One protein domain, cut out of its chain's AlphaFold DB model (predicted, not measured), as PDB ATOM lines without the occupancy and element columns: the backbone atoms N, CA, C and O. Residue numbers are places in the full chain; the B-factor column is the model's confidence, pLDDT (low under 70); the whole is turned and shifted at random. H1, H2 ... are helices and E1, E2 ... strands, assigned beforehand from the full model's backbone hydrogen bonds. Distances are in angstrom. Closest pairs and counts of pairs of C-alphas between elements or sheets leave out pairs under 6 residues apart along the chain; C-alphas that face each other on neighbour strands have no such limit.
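What this domain is: This is residues 3 to 186 of the 197 residues of an uncharacterized protein of Guillardia theta (strain CCMP2712) (UniProt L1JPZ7). With little regular structure, a strongly twisted wall of six short strands is partly face to face with a smaller layer, sheet E4 E5 E6 and pair E9 E10; H1 covers the far side of E4 E5 E6. The 184 printed residues include twelve strands and one helix, H1 between E9 and E10; the class is mostly strand, with 64 residues in named elements. The large mixed sheet runs E3 E2 E1 E7 E12 E11. The whole is compact, radius of gyration of the C-alphas 15.1 A, spanning 44 by 35 by 34 A.

Where its parts are: Find C-alpha 12 at (158.162, 144.118, 146.932), where E1, residues 12 to 16, begins; its sheet adds E2, 19 to 26 and 15.5 A long, E3, 32 to 35, E7, 95 to 98, E11, 164 to 166, and E12, 174 to 177. Look next for E4, 55 to 59, E5, 70 to 74, E6, 77 to 82, E8, 102 to 104, E9, 122 to 125, and E10, 149 to 153. H1, 131 to 138, ends at C-alpha 138 (157.148, 137.009, 162.769).

How they stand to each other: E1 E2 E3 is a meander, each strand the antiparallel neighbour of the one before, with N 14 and O 23 2.8 A apart and N 26 and O 32 3.0 A. E4 E5 E6 is another, with N 58 and O 71 2.9 A and N 72 and O 80 2.9 A. H1, every O i to N i+4 pair within hydrogen-bond range, is on it at a height over the sheet of 9.5 A. E8 pairs with no named strand.

The domain as a whole: The printed part has no cut; links E3 to E4, E6 to E7 and E8 to E9 are long. pLDDT is under 70 at residues 110 to 111, 156 to 164 and 172.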
ATOM      1  N   SER A   3     153.087 131.364 147.478       93.50
ATOM      2  CA  SER A   3     152.983 131.209 146.025       93.50
ATOM      3  C   SER A   3     153.337 129.790 145.599       93.50
ATOM      4  O   SER A   3     154.183 129.137 146.209       93.50
ATOM      5  N   SER A   4     152.709 129.331 144.521       89.00
ATOM      6  CA  SER A   4     153.074 128.119 143.777       89.00
ATOM      7  C   SER A   4     153.299 128.409 142.289       89.00
ATOM      8  O   SER A   4     153.356 127.486 141.477       89.00
ATOM      9  N   ALA A   5     153.338 129.686 141.900       85.31
ATOM     10  CA  ALA A   5     153.407 130.072 140.501       85.31
ATOM     11  C   ALA A   5     154.826 129.896 139.954       85.31
ATOM     12  O   ALA A   5     155.813 130.264 140.596       85.31
ATOM     13  N   ASP A   6     154.920 129.368 138.734       85.12
ATOM     14  CA  ASP A   6     156.187 129.115 138.052       85.12
ATOM     15  C   ASP A   6     156.697 130.366 137.316       85.12
ATOM     16  O   ASP A   6     156.814 130.405 136.094       85.12
ATOM     17  N   ASN A   7     156.967 131.432 138.069       88.19
ATOM     18  CA  ASN A   7     157.590 132.651 137.563       88.19
ATOM     19  C   ASN A   7     158.591 133.212 138.588       88.19
ATOM     20  O   ASN A   7     158.745 132.662 139.676       88.19
ATOM     21  N   LEU A   8     159.340 134.249 138.208       89.81
ATOM     22  CA  LEU A   8     160.325 134.853 139.107       89.81
ATOM     23  C   LEU A   8     159.636 135.834 140.068       89.81
ATOM     24  O   LEU A   8     159.853 135.738 141.268       89.81
ATOM     25  N   GLY A   9     158.768 136.713 139.570       93.19
ATOM     26  CA  GLY A   9     157.934 137.599 140.384       93.19
ATOM     27  C   GLY A   9     158.667 138.587 141.298       93.19
ATOM     28  O   GLY A   9     159.835 138.422 141.646       93.19
ATOM     29  N   THR A  10     157.957 139.619 141.741       95.81
ATOM     30  CA  THR A  10     158.507 140.656 142.623       95.81
ATOM     31  C   THR A  10     157.496 140.992 143.709       95.81
ATOM     32  O   THR A  10     156.593 141.792 143.476       95.81
ATOM     33  N   PRO A  11     157.608 140.375 144.897       95.38
ATOM     34  CA  PRO A  11     156.710 140.678 146.008       95.38
ATOM     35  C   PRO A  11     156.762 142.145 146.447       95.38
ATOM     36  O   PRO A  11     155.718 142.714 146.752       95.38
ATOM     37  N   PHE A  12     157.952 142.756 146.445       96.44
ATOM     38  CA  PHE A  12     158.162 144.118 146.932       96.44
ATOM     39  C   PHE A  12     159.114 144.906 146.024       96.44
ATOM     40  O   PHE A  12     160.226 144.453 145.733       96.44
ATOM     41  N   SER A  13     158.703 146.111 145.636       96.88
ATOM     42  CA  SER A  13     159.495 147.058 144.860       96.88
ATOM     43  C   SER A  13     159.365 148.463 145.442       96.88
ATOM     44  O   SER A  13     158.262 148.927 145.712       96.88
ATOM     45  N   TYR A  14     160.494 149.144 145.599       97.25
ATOM     46  CA  TYR A  14     160.580 150.563 145.903       97.25
ATOM     47  C   TYR A  14     161.475 151.248 144.873       97.25
ATOM     48  O   TYR A  14     162.621 150.836 144.651       97.25
ATOM     49  N   ALA A  15     160.936 152.289 144.243       97.50
ATOM     50  CA  ALA A  15     161.602 153.028 143.180       97.50
ATOM     51  C   ALA A  15     161.545 154.534 143.420       97.50
ATOM     52  O   ALA A  15     160.484 155.089 143.724       97.50
ATOM     53  N   VAL A  16     162.670 155.198 143.172       96.88
ATOM     54  CA  VAL A  16     162.780 156.659 143.091       96.88
ATOM     55  C   VAL A  16     163.013 157.090 141.647       96.88
ATOM     56  O   VAL A  16     163.294 156.267 140.771       96.88
ATOM     57  N   ASP A  17     162.891 158.388 141.379       96.00
ATOM     58  CA  ASP A  17     163.181 158.918 140.050       96.00
ATOM     59  C   ASP A  17     164.618 158.570 139.620       96.00
ATOM     60  O   ASP A  17     165.574 158.709 140.385       96.00
ATOM     61  N   GLY A  18     164.757 158.042 138.405       95.12
ATOM     62  CA  GLY A  18     166.026 157.551 137.862       95.12
ATOM     63  C   GLY A  18     166.543 156.207 138.407       95.12
ATOM     64  O   GLY A  18     167.488 155.676 137.825       95.12
ATOM     65  N   ILE A  19     165.950 155.620 139.459       97.12
ATOM     66  CA  ILE A  19     166.387 154.332 140.039       97.12
ATOM     67  C   ILE A  19     165.173 153.428 140.298       97.12
ATOM     68  O   ILE A  19     164.555 153.450 141.361       97.12
ATOM     69  N   ALA A  20     164.855 152.581 139.317       96.56
ATOM     70  CA  ALA A  20     163.717 151.659 139.377       96.56
ATOM     71  C   ALA A  20     163.879 150.528 140.415       96.56
ATOM     72  O   ALA A  20     162.891 149.946 140.852       96.56
ATOM     73  N   THR A  21     165.120 150.218 140.802       97.00
ATOM     74  CA  THR A  21     165.474 149.135 141.731       97.00
ATOM     75  C   THR A  21     166.200 149.661 142.973       97.00
ATOM     76  O   THR A  21     167.216 149.111 143.403       97.00
ATOM     77  N   ASP A  22     165.712 150.771 143.534       97.88
ATOM     78  CA  ASP A  22     166.335 151.399 144.704       97.88
ATOM     79  C   ASP A  22     166.241 150.507 145.951       97.88
ATOM     80  O   ASP A  22     167.215 150.364 146.685       97.88
ATOM     81  N   PHE A  23     165.118 149.807 146.133       98.12
ATOM     82  CA  PHE A  23     165.069 148.611 146.972       98.12
ATOM     83  C   PHE A  23     164.061 147.609 146.413       98.12
ATOM     84  O   PHE A  23     162.871 147.902 146.324       98.12
ATOM     85  N   THR A  24     164.502 146.408 146.048       97.69
ATOM     86  CA  THR A  24     163.590 145.379 145.524       97.69
ATOM     87  C   THR A  24     163.887 144.017 146.107       97.69
ATOM     88  O   THR A  24     165.045 143.595 146.131       97.69
ATOM     89  N   LEU A  25     162.826 143.299 146.458       97.69
ATOM     90  CA  LEU A  25     162.857 141.877 146.750       97.69
ATOM     91  C   LEU A  25     162.148 141.156 145.605       97.69
ATOM     92  O   LEU A  25     160.928 141.240 145.473       97.69
ATOM     93  N   SER A  26     162.917 140.478 144.760       96.12
ATOM     94  CA  SER A  26     162.410 139.809 143.555       96.12
ATOM     95  C   SER A  26     162.862 138.357 143.482       96.12
ATOM     96  O   SER A  26     163.656 137.904 144.303       96.12
ATOM     97  N   ASN A  27     162.354 137.627 142.492       95.06
ATOM     98  CA  ASN A  27     162.653 136.226 142.250       95.06
ATOM     99  C   ASN A  27     162.312 135.324 143.448       95.06
ATOM    100  O   ASN A  27     163.193 134.725 144.046       95.06
ATOM    101  N   TYR A  28     161.037 135.154 143.799       93.38
ATOM    102  CA  TYR A  28     160.638 134.329 144.953       93.38
ATOM    103  C   TYR A  28     160.950 132.817 144.793       93.38
ATOM    104  O   TYR A  28     160.701 132.012 145.697       93.38
ATOM    105  N   LYS A  29     161.531 132.402 143.658       93.81
ATOM    106  CA  LYS A  29     162.123 131.070 143.428       93.81
ATOM    107  C   LYS A  29     163.616 130.983 143.774       93.81
ATOM    108  O   LYS A  29     164.157 129.877 143.795       93.81
ATOM    109  N   SER A  30     164.281 132.119 143.952       95.19
ATOM    110  CA  SER A  30     165.708 132.278 144.239       95.19
ATOM    111  C   SER A  30     165.948 133.764 144.530       95.19
ATOM    112  O   SER A  30     166.348 134.508 143.632       95.19
ATOM    113  N   PHE A  31     165.582 134.212 145.737       97.38
ATOM    114  CA  PHE A  31     165.414 135.644 146.016       97.38
ATOM    115  C   PHE A  31     166.644 136.468 145.632       97.38
ATOM    116  O   PHE A  31     167.778 136.077 145.920       97.38
ATOM    117  N   VAL A  32     166.395 137.625 145.020       97.56
ATOM    118  CA  VAL A  32     167.388 138.643 144.675       97.56
ATOM    119  C   VAL A  32     167.015 139.938 145.381       97.56
ATOM    120  O   VAL A  32     165.894 140.434 145.239       97.56
ATOM    121  N   LEU A  33     167.983 140.483 146.117       98.56
ATOM    122  CA  LEU A  33     167.919 141.818 146.695       98.56
ATOM    123  C   LEU A  33     168.644 142.801 145.770       98.56
ATOM    124  O   LEU A  33     169.800 142.565 145.414       98.56
ATOM    125  N   CYS A  34     167.998 143.915 145.438       98.38
ATOM    126  CA  CYS A  34     168.669 145.079 144.860       98.38
ATOM    127  C   CYS A  34     168.553 146.263 145.813       98.38
ATOM    128  O   CYS A  34     167.505 146.434 146.435       98.38
ATOM    129  N   VAL A  35     169.623 147.051 145.919       98.56
ATOM    130  CA  VAL A  35     169.691 148.269 146.732       98.56
ATOM    131  C   VAL A  35     170.437 149.356 145.957       98.56
ATOM    132  O   VAL A  35     171.509 149.099 145.405       98.56
ATOM    133  N   GLY A  36     169.900 150.577 145.898       97.88
ATOM    134  CA  GLY A  36     170.541 151.708 145.220       97.88
ATOM    135  C   GLY A  36     170.821 151.458 143.735       97.88
ATOM    136  O   GLY A  36     171.838 151.924 143.211       97.88
ATOM    137  N   GLY A  37     169.978 150.658 143.070       97.75
ATOM    138  CA  GLY A  37     170.144 150.268 141.669       97.75
ATOM    139  C   GLY A  37     171.113 149.105 141.420       97.75
ATOM    140  O   GLY A  37     171.290 148.704 140.272       97.75
ATOM    141  N   GLU A  38     171.744 148.551 142.458       98.38
ATOM    142  CA  GLU A  38     172.696 147.443 142.348       98.38
ATOM    143  C   GLU A  38     172.126 146.166 142.969       98.38
ATOM    144  O   GLU A  38     171.650 146.169 144.103       98.38
ATOM    145  N   CYS A  39     172.173 145.063 142.224       97.94
ATOM    146  CA  CYS A  39     171.610 143.784 142.646       97.94
ATOM    147  C   CYS A  39     172.688 142.827 143.148       97.94
ATOM    148  O   CYS A  39     173.768 142.715 142.567       97.94
ATOM    149  N   GLY A  40     172.358 142.113 144.219       97.31
ATOM    150  CA  GLY A  40     173.159 141.028 144.757       97.31
ATOM    151  C   GLY A  40     173.086 139.749 143.919       97.31
ATOM    152  O   GLY A  40     172.356 139.679 142.926       97.31
ATOM    153  N   PRO A  41     173.819 138.703 144.329       96.88
ATOM    154  CA  PRO A  41     173.682 137.380 143.735       96.88
ATOM    155  C   PRO A  41     172.293 136.781 144.007       96.88
ATOM    156  O   PRO A  41     171.602 137.152 144.957       96.88
ATOM    157  N   PHE A  42     171.922 135.789 143.199       96.12
ATOM    158  CA  PHE A  42     170.786 134.920 143.493       96.12
ATOM    159  C   PHE A  42     171.028 134.163 144.804       96.12
ATOM    160  O   PHE A  42     172.054 133.495 144.955       96.12
ATOM    161  N   SER A  43     170.077 134.241 145.733       96.12
ATOM    162  CA  SER A  43     170.073 133.383 146.919       96.12
ATOM    163  C   SER A  43     169.481 132.009 146.599       96.12
ATOM    164  O   SER A  43     168.745 131.832 145.628       96.12
ATOM    165  N   ASP A  44     169.750 131.017 147.437       94.38
ATOM    166  CA  ASP A  44     169.082 129.713 147.412       94.38
ATOM    167  C   ASP A  44     167.748 129.702 148.190       94.38
ATOM    168  O   ASP A  44     167.106 128.655 148.304       94.38
ATOM    169  N   VAL A  45     167.289 130.870 148.660       96.69
ATOM    170  CA  VAL A  45     166.038 131.050 149.407       96.69
ATOM    171  C   VAL A  45     164.841 131.035 148.457       96.69
ATOM    172  O   VAL A  45     164.823 131.739 147.443       96.69
ATOM    173  N   ARG A  46     163.815 130.238 148.791       94.69
ATOM    174  CA  ARG A  46     162.626 130.018 147.952       94.69
ATOM    175  C   ARG A  46     161.336 130.090 148.765       94.69
ATOM    176  O   ARG A  46     161.275 129.533 149.852       94.69
ATOM    177  N   ALA A  47     160.301 130.685 148.177       94.81
ATOM    178  CA  ALA A  47     158.938 130.766 148.711       94.81
ATOM    179  C   ALA A  47     157.889 130.477 147.612       94.81
ATOM    180  O   ALA A  47     156.943 131.235 147.411       94.81
ATOM    181  N   SER A  48     158.112 129.405 146.842       94.44
ATOM    182  CA  SER A  48     157.333 129.018 145.643       94.44
ATOM    183  C   SER A  48     156.750 127.597 145.716       94.44
ATOM    184  O   SER A  48     156.407 127.005 144.696       94.44
ATOM    185  N   ASN A  49     156.670 127.009 146.911       93.62
ATOM    186  CA  ASN A  49     156.246 125.618 147.124       93.62
ATOM    187  C   ASN A  49     154.745 125.458 147.442       93.62
ATOM    188  O   ASN A  49     154.314 124.352 147.753       93.62
ATOM    189  N   GLY A  50     153.959 126.537 147.389       93.69
ATOM    190  CA  GLY A  50     152.537 126.532 147.735       93.69
ATOM    191  C   GLY A  50     152.225 126.602 149.233       93.69
ATOM    192  O   GLY A  50     151.052 126.554 149.581       93.69
ATOM    193  N   ASN A  51     153.229 126.751 150.103       93.69
ATOM    194  CA  ASN A  51     153.035 126.980 151.535       93.69
ATOM    195  C   ASN A  51     153.254 128.454 151.892       93.69
ATOM    196  O   ASN A  51     153.922 129.199 151.166       93.69
ATOM    197  N   TRP A  52     152.708 128.872 153.034       94.38
ATOM    198  CA  TRP A  52     153.051 130.165 153.609       94.38
ATOM    199  C   TRP A  52     154.488 130.153 154.105       94.38
ATOM    200  O   TRP A  52     154.926 129.209 154.757       94.38
ATOM    201  N   HIS A  53     155.177 131.254 153.831       95.44
ATOM    202  CA  HIS A  53     156.498 131.545 154.353       95.44
ATOM    203  C   HIS A  53     156.570 132.973 154.880       95.44
ATOM    204  O   HIS A  53     156.028 133.911 154.272       95.44
ATOM    205  N   HIS A  54     157.280 133.139 155.988       95.69
ATOM    206  CA  HIS A  54     157.744 134.439 156.448       95.69
ATOM    207  C   HIS A  54     159.124 134.708 155.840       95.69
ATOM    208  O   HIS A  54     160.048 133.913 156.012       95.69
ATOM    209  N   ILE A  55     159.260 135.830 155.129       97.19
ATOM    210  CA  ILE A  55     160.503 136.237 154.470       97.19
ATOM    211  C   ILE A  55     160.933 137.576 155.048       97.19
ATOM    212  O   ILE A  55     160.185 138.547 154.963       97.19
ATOM    213  N   ALA A  56     162.148 137.637 155.586       97.56
ATOM    214  CA  ALA A  56     162.759 138.889 156.008       97.56
ATOM    215  C   ALA A  56     164.170 139.016 155.437       97.56
ATOM    216  O   ALA A  56     164.874 138.026 155.233       97.56
ATOM    217  N   VAL A  57     164.591 140.252 155.189       98.19
ATOM    218  CA  VAL A  57     165.945 140.571 154.747       98.19
ATOM    219  C   VAL A  57     166.454 141.780 155.517       98.19
ATOM    220  O   VAL A  57     165.748 142.773 155.670       98.19
ATOM    221  N   THR A  58     167.683 141.697 156.013       97.94
ATOM    222  CA  THR A  58     168.387 142.834 156.614       97.94
ATOM    223  C   THR A  58     169.560 143.216 155.737       97.94
ATOM    224  O   THR A  58     170.230 142.329 155.208       97.94
ATOM    225  N   TRP A  59     169.849 144.509 155.635       98.31
ATOM    226  CA  TRP A  59     170.973 145.026 154.866       98.31
ATOM    227  C   TRP A  59     171.631 146.200 155.593       98.31
ATOM    228  O   TRP A  59     170.942 147.064 156.133       98.31
ATOM    229  N   ASP A  60     172.963 146.222 155.607       97.81
ATOM    230  CA  ASP A  60     173.774 147.290 156.195       97.81
ATOM    231  C   ASP A  60     174.792 147.799 155.169       97.81
ATOM    232  O   ASP A  60     175.729 147.095 154.797       97.81
ATOM    233  N   ALA A  61     174.646 149.045 154.722       97.06
ATOM    234  CA  ALA A  61     175.553 149.661 153.750       97.06
ATOM    235  C   ALA A  61     177.030 149.630 154.178       97.06
ATOM    236  O   ALA A  61     177.925 149.626 153.328       97.06
ATOM    237  N   SER A  62     177.271 149.652 155.491       96.19
ATOM    238  CA  SER A  62     178.573 149.868 156.120       96.19
ATOM    239  C   SER A  62     179.183 148.611 156.738       96.19
ATOM    240  O   SER A  62     180.311 148.662 157.238       96.19
ATOM    241  N   SER A  63     178.459 147.486 156.708       95.69
ATOM    242  CA  SER A  63     178.924 146.256 157.342       95.69
ATOM    243  C   SER A  63     180.208 145.742 156.694       95.69
ATOM    244  O   SER A  63     180.325 145.594 155.474       95.69
ATOM    245  N   ASN A  64     181.157 145.410 157.566       93.31
ATOM    246  CA  ASN A  64     182.417 144.757 157.228       93.31
ATOM    247  C   ASN A  64     182.438 143.294 157.704       93.31
ATOM    248  O   ASN A  64     183.513 142.708 157.834       93.31
ATOM    249  N   ASP A  65     181.274 142.708 158.006       93.88
ATOM    250  CA  ASP A  65     181.183 141.295 158.368       93.88
ATOM    251  C   ASP A  65     181.655 140.434 157.179       93.88
ATOM    252  O   ASP A  65     181.137 140.587 156.067       93.88
ATOM    253  N   PRO A  66     182.618 139.515 157.374       91.44
ATOM    254  CA  PRO A  66     183.092 138.639 156.303       91.44
ATOM    255  C   PRO A  66     182.003 137.711 155.746       91.44
ATOM    256  O   PRO A  66     182.184 137.132 154.678       91.44
ATOM    257  N   ARG A  67     180.878 137.545 156.454       91.19
ATOM    258  CA  ARG A  67     179.716 136.749 156.023       91.19
ATOM    259  C   ARG A  67     178.777 137.512 155.088       91.19
ATOM    260  O   ARG A  67     177.851 136.902 154.556       91.19
ATOM    261  N   GLY A  68     179.004 138.809 154.906       94.88
ATOM    262  CA  GLY A  68     178.240 139.666 154.017       94.88
ATOM    263  C   GLY A  68     177.448 140.748 154.736       94.88
ATOM    264  O   GLY A  68     177.267 140.720 155.956       94.88
ATOM    265  N   ASN A  69     176.968 141.714 153.960       97.62
ATOM    266  CA  ASN A  69     176.196 142.842 154.466       97.62
ATOM    267  C   ASN A  69     174.678 142.711 154.270       97.62
ATOM    268  O   ASN A  69     173.942 143.577 154.738       97.62
ATOM    269  N   ALA A  70     174.213 141.639 153.626       98.31
ATOM    270  CA  ALA A  70     172.811 141.242 153.571       98.31
ATOM    271  C   ALA A  70     172.598 139.871 154.229       98.31
ATOM    272  O   ALA A  70     173.425 138.966 154.084       98.31
ATOM    273  N   ILE A  71     171.473 139.698 154.925       98.38
ATOM    274  CA  ILE A  71     171.061 138.429 155.543       98.38
ATOM    275  C   ILE A  71     169.595 138.179 155.214       98.38
ATOM    276  O   ILE A  71     168.762 139.048 155.454       98.38
ATOM    277  N   PHE A  72     169.292 136.991 154.700       98.44
ATOM    278  CA  PHE A  72     167.929 136.525 154.480       98.44
ATOM    279  C   PHE A  72     167.504 135.554 155.575       98.44
ATOM    280  O   PHE A  72     168.262 134.663 155.980       98.44
ATOM    281  N   TYR A  73     166.250 135.703 155.979       97.94
ATOM    282  CA  TYR A  73     165.573 134.864 156.944       97.94
ATOM    283  C   TYR A  73     164.353 134.215 156.295       97.94
ATOM    284  O   TYR A  73     163.563 134.894 155.635       97.94
ATOM    285  N   LEU A  74     164.203 132.911 156.511       96.94
ATOM    286  CA  LEU A  74     163.050 132.119 156.096       96.94
ATOM    287  C   LEU A  74     162.444 131.490 157.346       96.94
ATOM    288  O   LEU A  74     163.140 130.798 158.093       96.94
ATOM    289  N   ASP A  75     161.169 131.772 157.589       96.00
ATOM    290  CA  ASP A  75     160.406 131.250 158.729       96.00
ATOM    291  C   ASP A  75     161.127 131.484 160.071       96.00
ATOM    292  O   ASP A  75     161.242 130.604 160.925       96.00
ATOM    293  N   GLY A  76     161.691 132.692 160.202       95.56
ATOM    294  CA  GLY A  76     162.384 133.173 161.398       95.56
ATOM    295  C   GLY A  76     163.848 132.743 161.520       95.56
ATOM    296  O   GLY A  76     164.526 133.178 162.445       95.56
ATOM    297  N   ASN A  77     164.365 131.923 160.602       96.12
ATOM    298  CA  ASN A  77     165.728 131.394 160.679       96.12
ATOM    299  C   ASN A  77     166.634 132.053 159.648       96.12
ATOM    300  O   ASN A  77     166.247 132.190 158.486       96.12
ATOM    301  N   LYS A  78     167.866 132.399 160.033       96.88
ATOM    302  CA  LYS A  78     168.887 132.827 159.068       96.88
ATOM    303  C   LYS A  78     169.206 131.679 158.105       96.88
ATOM    304  O   LYS A  78     169.731 130.647 158.520       96.88
ATOM    305  N   VAL A  79     168.965 131.888 156.812       97.56
ATOM    306  CA  VAL A  79     169.182 130.862 155.772       97.56
ATOM    307  C   VAL A  79     170.240 131.241 154.745       97.56
ATOM    308  O   VAL A  79     170.851 130.357 154.157       97.56
ATOM    309  N   TRP A  80     170.508 132.535 154.556       98.31
ATOM    310  CA  TRP A  80     171.508 132.996 153.593       98.31
ATOM    311  C   TRP A  80     172.141 134.318 154.036       98.31
ATOM    312  O   TRP A  80     171.504 135.135 154.704       98.31
ATOM    313  N   SER A  81     173.401 134.547 153.664       98.00
ATOM    314  CA  SER A  81     174.037 135.863 153.744       98.00
ATOM    315  C   SER A  81     175.029 136.073 152.606       98.00
ATOM    316  O   SER A  81     175.588 135.112 152.077       98.00
ATOM    317  N   GLY A  82     175.262 137.331 152.245       97.50
ATOM    318  CA  GLY A  82     176.188 137.685 151.178       97.50
ATOM    319  C   GLY A  82     176.327 139.188 150.992       97.50
ATOM    320  O   GLY A  82     175.690 139.982 151.687       97.50
ATOM    321  N   ASP A  83     177.199 139.563 150.062       98.00
ATOM    322  CA  ASP A  83     177.452 140.959 149.731       98.00
ATOM    323  C   ASP A  83     176.446 141.477 148.703       98.00
ATOM    324  O   ASP A  83     176.255 140.882 147.641       98.00
ATOM    325  N   VAL A  84     175.817 142.606 149.022       98.31
ATOM    326  CA  VAL A  84     174.863 143.311 148.165       98.31
ATOM    327  C   VAL A  84     175.125 144.806 148.286       98.31
ATOM    328  O   VAL A  84     175.008 145.362 149.380       98.31
ATOM    329  N   ALA A  85     175.455 145.466 147.172       97.69
ATOM    330  CA  ALA A  85     175.409 146.925 147.054       97.69
ATOM    331  C   ALA A  85     176.144 147.690 148.184       97.69
ATOM    332  O   ALA A  85     175.628 148.664 148.734       97.69
ATOM    333  N   LYS A  86     177.340 147.237 148.588       96.12
ATOM    334  CA  LYS A  86     178.106 147.868 149.681       96.12
ATOM    335  C   LYS A  86     178.352 149.355 149.406       96.12
ATOM    336  O   LYS A  86     178.719 149.742 148.300       96.12
ATOM    337  N   GLY A  87     178.162 150.188 150.427       96.12
ATOM    338  CA  GLY A  87     178.327 151.640 150.328       96.12
ATOM    339  C   GLY A  87     177.255 152.377 149.514       96.12
ATOM    340  O   GLY A  87     177.368 153.593 149.357       96.12
ATOM    341  N   LYS A  88     176.226 151.690 148.999       97.50
ATOM    342  CA  LYS A  88     175.049 152.347 148.409       97.50
ATOM    343  C   LYS A  88     174.157 152.960 149.490       97.50
ATOM    344  O   LYS A  88     174.354 152.748 150.684       97.50
ATOM    345  N   SER A  89     173.161 153.717 149.049       96.56
ATOM    346  CA  SER A  89     172.113 154.308 149.879       96.56
ATOM    347  C   SER A  89     170.756 154.060 149.237       96.56
ATOM    348  O   SER A  89     170.667 154.067 148.013       96.56
ATOM    349  N   ILE A  90     169.723 153.908 150.064       97.06
ATOM    350  CA  ILE A  90     168.324 153.931 149.625       97.06
ATOM    351  C   ILE A  90     167.866 155.386 149.670       97.06
ATOM    352  O   ILE A  90     168.061 156.070 150.681       97.06
ATOM    353  N   MET A  91     167.317 155.881 148.570       95.94
ATOM    354  CA  MET A  91     166.907 157.272 148.426       95.94
ATOM    355  C   MET A  91     165.507 157.485 149.012       95.94
ATOM    356  O   MET A  91     164.678 156.582 149.036       95.94
ATOM    357  N   ASN A  92     165.216 158.698 149.482       92.62
ATOM    358  CA  ASN A  92     163.891 159.057 149.999       92.62
ATOM    359  C   ASN A  92     162.952 159.540 148.882       92.62
ATOM    360  O   ASN A  92     163.408 160.017 147.844       92.62
ATOM    361  N   GLY A  93     161.642 159.515 149.151       91.50
ATOM    362  CA  GLY A  93     160.621 160.113 148.279       91.50
ATOM    363  C   GLY A  93     160.218 159.250 147.082       91.50
ATOM    364  O   GLY A  93     159.688 159.772 146.104       91.50
ATOM    365  N   GLY A  94     160.501 157.951 147.141       93.69
ATOM    366  CA  GLY A  94     160.107 156.979 146.131       93.69
ATOM    367  C   GLY A  94     158.719 156.417 146.362       93.69
ATOM    368  O   GLY A  94     158.070 156.702 147.358       93.69
ATOM    369  N   THR A  95     158.301 155.572 145.431       94.56
ATOM    370  CA  THR A  95     157.011 154.873 145.430       94.56
ATOM    371  C   THR A  95     157.197 153.412 145.790       94.56
ATOM    372  O   THR A  95     158.225 152.829 145.454       94.56
ATOM    373  N   VAL A  96     156.188 152.833 146.439       94.62
ATOM    374  CA  VAL A  96     156.159 151.415 146.794       94.62
ATOM    375  C   VAL A  96     155.130 150.705 145.932       94.62
ATOM    376  O   VAL A  96     153.957 151.078 145.929       94.62
ATOM    377  N   VAL A  97     155.565 149.642 145.266       94.00
ATOM    378  CA  VAL A  97     154.697 148.694 144.579       94.00
ATOM    379  C   VAL A  97     154.824 147.321 145.225       94.00
ATOM    380  O   VAL A  97     155.917 146.780 145.406       94.00
ATOM    381  N   LEU A  98     153.674 146.735 145.534       93.00
ATOM    382  CA  LEU A  98     153.545 145.363 145.995       93.00
ATOM    383  C   LEU A  98     153.018 144.510 144.844       93.00
ATOM    384  O   LEU A  98     151.965 144.793 144.269       93.00
ATOM    385  N   GLY A  99     153.755 143.454 144.520       92.75
ATOM    386  CA  GLY A  99     153.337 142.459 143.540       92.75
ATOM    387  C   GLY A  99     153.957 142.562 142.147       92.75
ATOM    388  O   GLY A  99     153.759 141.655 141.344       92.75
ATOM    389  N   ASN A 100     154.740 143.596 141.830       94.44
ATOM    390  CA  ASN A 100     155.441 143.666 140.546       94.44
ATOM    391  C   ASN A 100     156.703 144.539 140.623       94.44
ATOM    392  O   ASN A 100     156.849 145.367 141.519       94.44
ATOM    393  N   SER A 101     157.628 144.358 139.678       94.69
ATOM    394  CA  SER A 101     158.807 145.217 139.556       94.69
ATOM    395  C   SER A 101     158.457 146.520 138.863       94.69
ATOM    396  O   SER A 101     157.847 146.521 137.787       94.69
ATOM    397  N   GLN A 102     158.933 147.615 139.433       95.75
ATOM    398  CA  GLN A 102     158.782 148.923 138.829       95.75
ATOM    399  C   GLN A 102     159.780 149.140 137.688       95.75
ATOM    400  O   GLN A 102     160.917 148.680 137.737       95.75
ATOM    401  N   THR A 103     159.349 149.858 136.653       94.69
ATOM    402  CA  THR A 103     160.216 150.399 135.588       94.69
ATOM    403  C   THR A 103     160.519 151.879 135.807       94.69
ATOM    404  O   THR A 103     161.520 152.389 135.315       94.69
ATOM    405  N   ALA A 104     159.641 152.556 136.542       94.81
ATOM    406  CA  ALA A 104     159.754 153.919 137.039       94.81
ATOM    407  C   ALA A 104     158.841 154.045 138.278       94.81
ATOM    408  O   ALA A 104     158.028 153.143 138.526       94.81
ATOM    409  N   PRO A 105     158.930 155.130 139.063       95.50
ATOM    410  CA  PRO A 105     158.021 155.334 140.185       95.50
ATOM    411  C   PRO A 105     156.539 155.195 139.779       95.50
ATOM    412  O   PRO A 105     156.101 155.825 138.818       95.50
ATOM    413  N   GLY A 106     155.792 154.320 140.463       92.50
ATOM    414  CA  GLY A 106     154.383 153.996 140.175       92.50
ATOM    415  C   GLY A 106     154.102 153.324 138.819       92.50
ATOM    416  O   GLY A 106     152.953 153.253 138.394       92.50
ATOM    417  N   GLN A 107     155.119 152.861 138.084       93.31
ATOM    418  CA  GLN A 107     154.936 152.220 136.778       93.31
ATOM    419  C   GLN A 107     155.539 150.826 136.757       93.31
ATOM    420  O   GLN A 107     156.670 150.629 137.194       93.31
ATOM    421  N   VAL A 108     154.807 149.874 136.180       92.56
ATOM    422  CA  VAL A 108     155.240 148.482 136.011       92.56
ATOM    423  C   VAL A 108     155.208 148.092 134.536       92.56
ATOM    424  O   VAL A 108     154.362 148.559 133.771       92.56
ATOM    425  N   GLY A 109     156.144 147.239 134.127       82.94
ATOM    426  CA  GLY A 109     156.204 146.711 132.764       82.94
ATOM    427  C   GLY A 109     155.241 145.541 132.532       82.94
ATOM    428  O   GLY A 109     154.718 144.941 133.467       82.94
ATOM    429  N   SER A 110     155.059 145.150 131.268       67.94
ATOM    430  CA  SER A 110     154.200 144.028 130.846       67.94
ATOM    431  C   SER A 110     154.864 142.640 131.002       67.94
ATOM    432  O   SER A 110     154.722 141.786 130.128       67.94
ATOM    433  N   GLY A 111     155.673 142.435 132.047       66.31
ATOM    434  CA  GLY A 111     156.616 141.310 132.166       66.31
ATOM    435  C   GLY A 111     156.206 140.158 133.097       66.31
ATOM    436  O   GLY A 111     155.201 140.208 133.798       66.31
ATOM    437  N   THR A 112     157.060 139.123 133.148       70.12
ATOM    438  CA  THR A 112     156.984 137.927 134.026       70.12
ATOM    439  C   THR A 112     157.380 138.190 135.489       70.12
ATOM    440  O   THR A 112     157.553 137.259 136.278       70.12
ATOM    441  N   SER A 113     157.548 139.458 135.854       85.44
ATOM    442  CA  SER A 113     157.889 139.945 137.193       85.44
ATOM    443  C   SER A 113     156.684 140.041 138.128       85.44
ATOM    444  O   SER A 113     156.831 140.477 139.268       85.44
ATOM    445  N   ASN A 114     155.500 139.630 137.675       91.88
ATOM    446  CA  ASN A 114     154.308 139.612 138.506       91.88
ATOM    447  C   ASN A 114     154.408 138.548 139.611       91.88
ATOM    448  O   ASN A 114     154.577 137.361 139.326       91.88
ATOM    449  N   PHE A 115     154.256 138.957 140.866       93.81
ATOM    450  CA  PHE A 115     154.043 138.036 141.972       93.81
ATOM    451  C   PHE A 115     152.607 137.512 141.931       93.81
ATOM    452  O   PHE A 115     151.649 138.253 142.128       93.81
ATOM    453  N   VAL A 116     152.472 136.205 141.712       92.88
ATOM    454  CA  VAL A 116     151.179 135.520 141.719       92.88
ATOM    455  C   VAL A 116     151.084 134.703 142.997       92.88
ATOM    456  O   VAL A 116     151.798 133.711 143.160       92.88
ATOM    457  N   GLY A 117     150.214 135.122 143.909       92.50
ATOM    458  CA  GLY A 117     150.058 134.466 145.198       92.50
ATOM    459  C   GLY A 117     149.364 135.340 146.233       92.50
ATOM    460  O   GLY A 117     148.711 136.330 145.901       92.50
ATOM    461  N   GLN A 118     149.541 134.957 147.490       92.06
ATOM    462  CA  GLN A 118     148.942 135.602 148.649       92.06
ATOM    463  C   GLN A 118     150.006 136.304 149.493       92.06
ATOM    464  O   GLN A 118     151.155 135.851 149.597       92.06
ATOM    465  N   MET A 119     149.629 137.406 150.127       90.88
ATOM    466  CA  MET A 119     150.481 138.136 151.058       90.88
ATOM    467  C   MET A 119     149.704 138.638 152.274       90.88
ATOM    468  O   MET A 119     148.494 138.829 152.225       90.88
ATOM    469  N   SER A 120     150.451 138.814 153.356       89.50
ATOM    470  CA  SER A 120     150.040 139.422 154.619       89.50
ATOM    471  C   SER A 120     151.251 140.176 155.143       89.50
ATOM    472  O   SER A 120     152.371 139.750 154.844       89.50
ATOM    473  N   ASP A 121     151.007 141.226 155.925       89.88
ATOM    474  CA  ASP A 121     151.990 141.891 156.783       89.88
ATOM    475  C   ASP A 121     153.326 142.226 156.086       89.88
ATOM    476  O   ASP A 121     154.275 141.440 156.080       89.88
ATOM    477  N   VAL A 122     153.439 143.435 155.528       93.44
ATOM    478  CA  VAL A 122     154.723 143.967 155.040       93.44
ATOM    479  C   VAL A 122     155.203 145.073 155.973       93.44
ATOM    480  O   VAL A 122     154.507 146.060 156.199       93.44
ATOM    481  N   LEU A 123     156.422 144.923 156.485       95.00
ATOM    482  CA  LEU A 123     157.063 145.885 157.374       95.00
ATOM    483  C   LEU A 123     158.438 146.264 156.824       95.00
ATOM    484  O   LEU A 123     159.258 145.398 156.519       95.00
ATOM    485  N   TRP A 124     158.708 147.563 156.753       95.69
ATOM    486  CA  TRP A 124     160.036 148.113 156.508       95.69
ATOM    487  C   TRP A 124     160.490 148.870 157.746       95.69
ATOM    488  O   TRP A 124     159.789 149.762 158.221       95.69
ATOM    489  N   VAL A 125     161.695 148.575 158.235       95.56
ATOM    490  CA  VAL A 125     162.284 149.249 159.400       95.56
ATOM    491  C   VAL A 125     163.644 149.860 159.049       95.56
ATOM    492  O   VAL A 125     164.403 149.300 158.263       95.56
ATOM    493  N   ASN A 126     163.976 151.014 159.628       94.38
ATOM    494  CA  ASN A 126     165.214 151.762 159.358       94.38
ATOM    495  C   ASN A 126     166.449 151.281 160.145       94.38
ATOM    496  O   ASN A 126     167.398 152.042 160.336       94.38
ATOM    497  N   ARG A 127     166.444 150.036 160.627       94.62
ATOM    498  CA  ARG A 127     167.553 149.448 161.385       94.62
ATOM    499  C   ARG A 127     167.756 147.991 161.003       94.62
ATOM    500  O   ARG A 127     166.809 147.294 160.651       94.62
ATOM    501  N   VAL A 128     168.986 147.517 161.171       96.06
ATOM    502  CA  VAL A 128     169.297 146.089 161.085       96.06
ATOM    503  C   VAL A 128     168.645 145.375 162.268       96.06
ATOM    504  O   VAL A 128     168.799 145.789 163.421       96.06
ATOM    505  N   MET A 129     167.897 144.314 161.981       95.69
ATOM    506  CA  MET A 129     167.272 143.469 162.994       95.69
ATOM    507  C   MET A 129     168.168 142.292 163.354       95.69
ATOM    508  O   MET A 129     168.859 141.735 162.503       95.69
ATOM    509  N   SER A 130     168.140 141.901 164.628       95.88
ATOM    510  CA  SER A 130     168.709 140.621 165.045       95.88
ATOM    511  C   SER A 130     167.797 139.464 164.626       95.88
ATOM    512  O   SER A 130     166.615 139.662 164.358       95.88
ATOM    513  N   GLU A 131     168.312 138.234 164.615       95.88
ATOM    514  CA  GLU A 131     167.476 137.049 164.367       95.88
ATOM    515  C   GLU A 131     166.342 136.913 165.395       95.88
ATOM    516  O   GLU A 131     165.217 136.588 165.030       95.88
ATOM    517  N   VAL A 132     166.606 137.255 166.660       95.38
ATOM    518  CA  VAL A 132     165.592 137.254 167.725       95.38
ATOM    519  C   VAL A 132     164.509 138.301 167.462       95.38
ATOM    520  O   VAL A 132     163.330 138.010 167.653       95.38
ATOM    521  N   ASP A 133     164.879 139.493 166.982       95.44
ATOM    522  CA  ASP A 133     163.904 140.524 166.601       95.44
ATOM    523  C   ASP A 133     163.019 140.036 165.443       95.44
ATOM    524  O   ASP A 133     161.805 140.216 165.481       95.44
ATOM    525  N   VAL A 134     163.620 139.393 164.432       96.12
ATOM    526  CA  VAL A 134     162.899 138.838 163.276       96.12
ATOM    527  C   VAL A 134     161.915 137.753 163.716       96.12
ATOM    528  O   VAL A 134     160.767 137.763 163.284       96.12
ATOM    529  N   GLN A 135     162.334 136.842 164.599       94.75
ATOM    530  CA  GLN A 135     161.460 135.801 165.150       94.75
ATOM    531  C   GLN A 135     160.317 136.393 165.977       94.75
ATOM    532  O   GLN A 135     159.172 135.970 165.837       94.75
ATOM    533  N   ALA A 136     160.606 137.393 166.812       92.56
ATOM    534  CA  ALA A 136     159.592 138.068 167.613       92.56
ATOM    535  C   ALA A 136     158.536 138.757 166.739       92.56
ATOM    536  O   ALA A 136     157.346 138.619 167.010       92.56
ATOM    537  N   LEU A 137     158.964 139.459 165.685       91.62
ATOM    538  CA  LEU A 137     158.055 140.139 164.765       91.62
ATOM    539  C   LEU A 137     157.243 139.167 163.927       91.62
ATOM    540  O   LEU A 137     156.050 139.395 163.758       91.62
ATOM    541  N   MET A 138     157.857 138.071 163.471       90.38
ATOM    542  CA  MET A 138     157.148 137.009 162.769       90.38
ATOM    543  C   MET A 138     155.939 136.549 163.583       90.38
ATOM    544  O   MET A 138     154.866 136.479 163.018       90.38
ATOM    545  N   MET A 139     156.062 136.344 164.900       86.25
ATOM    546  CA  MET A 139     154.974 135.924 165.808       86.25
ATOM    547  C   MET A 139     153.864 136.964 166.058       86.25
ATOM    548  O   MET A 139     152.943 136.710 166.836       86.25
ATOM    549  N   SER A 140     153.929 138.137 165.433       85.38
ATOM    550  CA  SER A 140     152.994 139.241 165.659       85.38
ATOM    551  C   SER A 140     152.468 139.828 164.354       85.38
ATOM    552  O   SER A 140     153.100 139.729 163.310       85.38
ATOM    553  N   HIS A 141     151.297 140.455 164.424       86.38
ATOM    554  CA  HIS A 141     150.778 141.256 163.321       86.38
ATOM    555  C   HIS A 141     151.503 142.590 163.219       86.38
ATOM    556  O   HIS A 141     151.884 143.163 164.242       86.38
ATOM    557  N   VAL A 142     151.597 143.119 162.001       89.06
ATOM    558  CA  VAL A 142     152.078 144.481 161.781       89.06
ATOM    559  C   VAL A 142     151.032 145.478 162.275       89.06
ATOM    560  O   VAL A 142     149.845 145.382 161.971       89.06
ATOM    561  N   THR A 143     151.488 146.459 163.045       87.38
ATOM    562  CA  THR A 143     150.653 147.478 163.694       87.38
ATOM    563  C   THR A 143     151.034 148.906 163.313       87.38
ATOM    564  O   THR A 143     150.283 149.829 163.628       87.38
ATOM    565  N   GLY A 144     152.209 149.116 162.711       86.38
ATOM    566  CA  GLY A 144     152.774 150.440 162.429       86.38
ATOM    567  C   GLY A 144     153.480 151.098 163.613       86.38
ATOM    568  O   GLY A 144     154.087 152.156 163.455       86.38
ATOM    569  N   HIS A 145     153.446 150.465 164.787       88.44
ATOM    570  CA  HIS A 145     154.056 150.969 166.019       88.44
ATOM    571  C   HIS A 145     155.396 150.289 166.338       88.44
ATOM    572  O   HIS A 145     155.982 150.522 167.400       88.44
ATOM    573  N   GLU A 146     155.896 149.438 165.441       92.38
ATOM    574  CA  GLU A 146     157.171 148.757 165.601       92.38
ATOM    575  C   GLU A 146     158.325 149.771 165.636       92.38
ATOM    576  O   GLU A 146     158.371 150.752 164.889       92.38
ATOM    577  N   ALA A 147     159.300 149.538 166.516       91.00
ATOM    578  CA  ALA A 147     160.412 150.462 166.703       91.00
ATOM    579  C   ALA A 147     161.254 150.610 165.423       91.00
ATOM    580  O   ALA A 147     161.964 149.681 165.022       91.00
ATOM    581  N   GLY A 148     161.212 151.812 164.839       91.19
ATOM    582  CA  GLY A 148     161.911 152.160 163.600       91.19
ATOM    583  C   GLY A 148     161.109 151.888 162.324       91.19
ATOM    584  O   GLY A 148     161.700 151.927 161.246       91.19
ATOM    585  N   ALA A 149     159.809 151.576 162.427       93.25
ATOM    586  CA  ALA A 149     158.942 151.374 161.271       93.25
ATOM    587  C   ALA A 149     158.952 152.606 160.350       93.25
ATOM    588  O   ALA A 149     158.746 153.737 160.792       93.25
ATOM    589  N   VAL A 150     159.214 152.358 159.069       92.38
ATOM    590  CA  VAL A 150     159.196 153.337 157.971       92.38
ATOM    591  C   VAL A 150     157.985 153.117 157.078       92.38
ATOM    592  O   VAL A 150     157.438 154.078 156.559       92.38
ATOM    593  N   LEU A 151     157.593 151.856 156.888       92.44
ATOM    594  CA  LEU A 151     156.383 151.449 156.182       92.44
ATOM    595  C   LEU A 151     155.794 150.249 156.913       92.44
ATOM    596  O   LEU A 151     156.530 149.326 157.264       92.44
ATOM    597  N   ALA A 152     154.486 150.252 157.119       91.75
ATOM    598  CA  ALA A 152     153.758 149.205 157.809       91.75
ATOM    599  C   ALA A 152     152.414 148.956 157.126       91.75
ATOM    600  O   ALA A 152     151.460 149.724 157.238       91.75
ATOM    601  N   PHE A 153     152.357 147.839 156.423       88.94
ATOM    602  CA  PHE A 153     151.256 147.402 155.589       88.94
ATOM    603  C   PHE A 153     150.636 146.153 156.219       88.94
ATOM    604  O   PHE A 153     151.046 145.032 155.925       88.94
ATOM    605  N   ALA A 154     149.670 146.357 157.118       82.50
ATOM    606  CA  ALA A 154     149.097 145.292 157.947       82.50
ATOM    607  C   ALA A 154     148.193 144.305 157.179       82.50
ATOM    608  O   ALA A 154     148.005 143.187 157.643       82.50
ATOM    609  N   MET A 155     147.642 144.691 156.015       78.38
ATOM    610  CA  MET A 155     146.875 143.831 155.081       78.38
ATOM    611  C   MET A 155     145.739 143.001 155.720       78.38
ATOM    612  O   MET A 155     145.384 141.928 155.232       78.38
ATOM    613  N   THR A 156     145.204 143.466 156.847       65.44
ATOM    614  CA  THR A 156     144.260 142.743 157.712       65.44
ATOM    615  C   THR A 156     143.088 143.621 158.155       65.44
ATOM    616  O   THR A 156     142.330 143.231 159.046       65.44
ATOM    617  N   GLN A 157     142.914 144.805 157.559       58.53
ATOM    618  CA  GLN A 157     141.904 145.764 158.004       58.53
ATOM    619  C   GLN A 157     140.610 145.675 157.177       58.53
ATOM    620  O   GLN A 157     140.662 145.365 155.987       58.53
ATOM    621  N   PRO A 158     139.436 145.957 157.782       52.03
ATOM    622  CA  PRO A 158     138.132 145.852 157.116       52.03
ATOM    623  C   PRO A 158     137.997 146.653 155.814       52.03
ATOM    624  O   PRO A 158     137.176 146.279 154.983       52.03
ATOM    625  N   ASP A 159     138.807 147.703 155.638       53.53
ATOM    626  CA  ASP A 159     138.792 148.607 154.482       53.53
ATOM    627  C   ASP A 159     139.919 148.328 153.467       53.53
ATOM    628  O   ASP A 159     140.102 149.110 152.528       53.53
ATOM    629  N   ASP A 160     140.678 147.233 153.617       57.88
ATOM    630  CA  ASP A 160     141.689 146.811 152.640       57.88
ATOM    631  C   ASP A 160     140.987 146.302 151.366       57.88
ATOM    632  O   ASP A 160     140.809 145.110 151.104       57.88
ATOM    633  N   HIS A 161     140.530 147.253 150.559       52.44
ATOM    634  CA  HIS A 161     139.803 147.038 149.321       52.44
ATOM    635  C   HIS A 161     140.609 147.600 148.145       52.44
ATOM    636  O   HIS A 161     140.353 148.680 147.629       52.44
ATOM    637  N   LEU A 162     141.583 146.803 147.701       61.25
ATOM    638  CA  LEU A 162     141.960 146.651 146.290       61.25
ATOM    639  C   LEU A 162     142.228 147.937 145.478       61.25
ATOM    640  O   LEU A 162     141.531 148.221 144.513       61.25
ATOM    641  N   THR A 163     143.347 148.597 145.766       61.06
ATOM    642  CA  THR A 163     144.297 149.192 144.785       61.06
ATOM    643  C   THR A 163     145.477 149.791 145.528       61.06
ATOM    644  O   THR A 163     146.614 149.640 145.089       61.06
ATOM    645  N   ASN A 164     145.174 150.401 146.670       69.88
ATOM    646  CA  ASN A 164     146.075 151.175 147.503       69.88
ATOM    647  C   ASN A 164     146.047 150.605 148.927       69.88
ATOM    648  O   ASN A 164     144.964 150.293 149.420       69.88
ATOM    649  N   LEU A 165     147.202 150.477 149.580       75.44
ATOM    650  CA  LEU A 165     147.294 150.111 150.993       75.44
ATOM    651  C   LEU A 165     147.732 151.315 151.820       75.44
ATOM    652  O   LEU A 165     148.710 151.986 151.477       75.44
ATOM    653  N   MET A 166     147.021 151.559 152.919       75.56
ATOM    654  CA  MET A 166     147.405 152.574 153.890       75.56
ATOM    655  C   MET A 166     148.643 152.107 154.660       75.56
ATOM    656  O   MET A 166     148.661 151.012 155.222       75.56
ATOM    657  N   ASP A 167     149.676 152.943 154.677       80.38
ATOM    658  CA  ASP A 167     150.792 152.803 155.602       80.38
ATOM    659  C   ASP A 167     150.375 153.268 157.005       80.38
ATOM    660  O   ASP A 167     149.944 154.408 157.188       80.38
ATOM    661  N   TYR A 168     150.532 152.388 157.992       81.75
ATOM    662  CA  TYR A 168     150.239 152.658 159.404       81.75
ATOM    663  C   TYR A 168     151.434 153.215 160.184       81.75
ATOM    664  O   TYR A 168     151.312 153.509 161.373       81.75
ATOM    665  N   SER A 169     152.594 153.356 159.543       82.12
ATOM    666  CA  SER A 169     153.733 154.051 160.128       82.12
ATOM    667  C   SER A 169     153.506 155.569 160.156       82.12
ATOM    668  O   SER A 169     152.526 156.108 159.642       82.12
ATOM    669  N   THR A 170     154.465 156.309 160.710       79.31
ATOM    670  CA  THR A 170     154.425 157.780 160.707       79.31
ATOM    671  C   THR A 170     154.575 158.399 159.314       79.31
ATOM    672  O   THR A 170     154.316 159.596 159.162       79.31
ATOM    673  N   SER A 171     154.979 157.624 158.301       75.06
ATOM    674  CA  SER A 171     155.214 158.133 156.951       75.06
ATOM    675  C   SER A 171     153.915 158.422 156.184       75.06
ATOM    676  O   SER A 171     153.902 159.317 155.339       75.06
ATOM    677  N   ASN A 172     152.811 157.742 156.532       68.19
ATOM    678  CA  ASN A 172     151.509 157.825 155.852       68.19
ATOM    679  C   ASN A 172     151.610 157.636 154.324       68.19
ATOM    680  O   ASN A 172     150.855 158.248 153.562       68.19
ATOM    681  N   TYR A 173     152.568 156.828 153.862       78.94
ATOM    682  CA  TYR A 173     152.702 156.504 152.448       78.94
ATOM    683  C   TYR A 173     151.508 155.672 151.950       78.94
ATOM    684  O   TYR A 173     150.780 155.045 152.720       78.94
ATOM    685  N   VAL A 174     151.309 155.632 150.636       77.56
ATOM    686  CA  VAL A 174     150.322 154.745 150.015       77.56
ATOM    687  C   VAL A 174     151.062 153.751 149.134       77.56
ATOM    688  O   VAL A 174     151.717 154.142 148.168       77.56
ATOM    689  N   GLY A 175     151.004 152.470 149.495       82.56
ATOM    690  CA  GLY A 175     151.544 151.388 148.672       82.56
ATOM    691  C   GLY A 175     150.558 151.007 147.570       82.56
ATOM    692  O   GLY A 175     149.355 150.964 147.817       82.56
ATOM    693  N   GLU A 176     151.046 150.711 146.369       88.25
ATOM    694  CA  GLU A 176     150.199 150.343 145.229       88.25
ATOM    695  C   GLU A 176     150.297 148.841 144.933       88.25
ATOM    696  O   GLU A 176     151.389 148.303 144.730       88.25
ATOM    697  N   PHE A 177     149.159 148.145 144.858       86.62
ATOM    698  CA  PHE A 177     149.134 146.758 144.384       86.62
ATOM    699  C   PHE A 177     149.072 146.719 142.868       86.62
ATOM    700  O   PHE A 177     148.063 147.105 142.258       86.62
ATOM    701  N   MET A 178     150.122 146.176 142.262       88.81
ATOM    702  CA  MET A 178     150.219 146.009 140.819       88.81
ATOM    703  C   MET A 178     150.556 144.570 140.468       88.81
ATOM    704  O   MET A 178     151.302 143.899 141.170       88.81
ATOM    705  N   GLY A 179     149.987 144.105 139.362       84.75
ATOM    706  CA  GLY A 179     150.072 142.718 138.940       84.75
ATOM    707  C   GLY A 179     148.862 142.311 138.114       84.75
ATOM    708  O   GLY A 179     147.812 142.951 138.189       84.75
ATOM    709  N   ASP A 180     149.019 141.246 137.336       84.88
ATOM    710  CA  ASP A 180     147.932 140.592 136.606       84.88
ATOM    711  C   ASP A 180     148.061 139.053 136.740       84.88
ATOM    712  O   ASP A 180     148.888 138.444 136.051       84.88
ATOM    713  N   PRO A 181     147.349 138.418 137.697       86.44
ATOM    714  CA  PRO A 181     146.516 139.052 138.723       86.44
ATOM    715  C   PRO A 181     147.358 139.802 139.766       86.44
ATOM    716  O   PRO A 181     148.544 139.515 139.942       86.44
ATOM    717  N   LYS A 182     146.736 140.746 140.481       86.12
ATOM    718  CA  LYS A 182     147.323 141.350 141.689       86.12
ATOM    719  C   LYS A 182     147.464 140.301 142.800       86.12
ATOM    720  O   LYS A 182     146.702 139.330 142.796       86.12
ATOM    721  N   PRO A 183     148.365 140.511 143.773       87.75
ATOM    722  CA  PRO A 183     148.431 139.650 144.944       87.75
ATOM    723  C   PRO A 183     147.124 139.677 145.738       87.75
ATOM    724  O   PRO A 183     146.491 140.725 145.872       87.75
ATOM    725  N   GLU A 184     146.740 138.530 146.286       87.81
ATOM    726  CA  GLU A 184     145.594 138.421 147.186       87.81
ATOM    727  C   GLU A 184     146.035 138.715 148.628       87.81
ATOM    728  O   GLU A 184     147.026 138.164 149.114       87.81
ATOM    729  N   LEU A 185     145.303 139.594 149.317       85.19
ATOM    730  CA  LEU A 185     145.540 139.890 150.730       85.19
ATOM    731  C   LEU A 185     144.819 138.847 151.565       85.19
ATOM    732  O   LEU A 185     143.593 138.743 151.513       85.19
ATOM    733  N   MET A 186     145.582 138.043 152.296       83.50
ATOM    734  CA  MET A 186     145.023 136.941 153.059       83.50
ATOM    735  C   MET A 186     145.752 136.778 154.372       83.50
ATOM    736  O   MET A 186     146.977 136.686 154.401       83.50
TER     737      MET A 186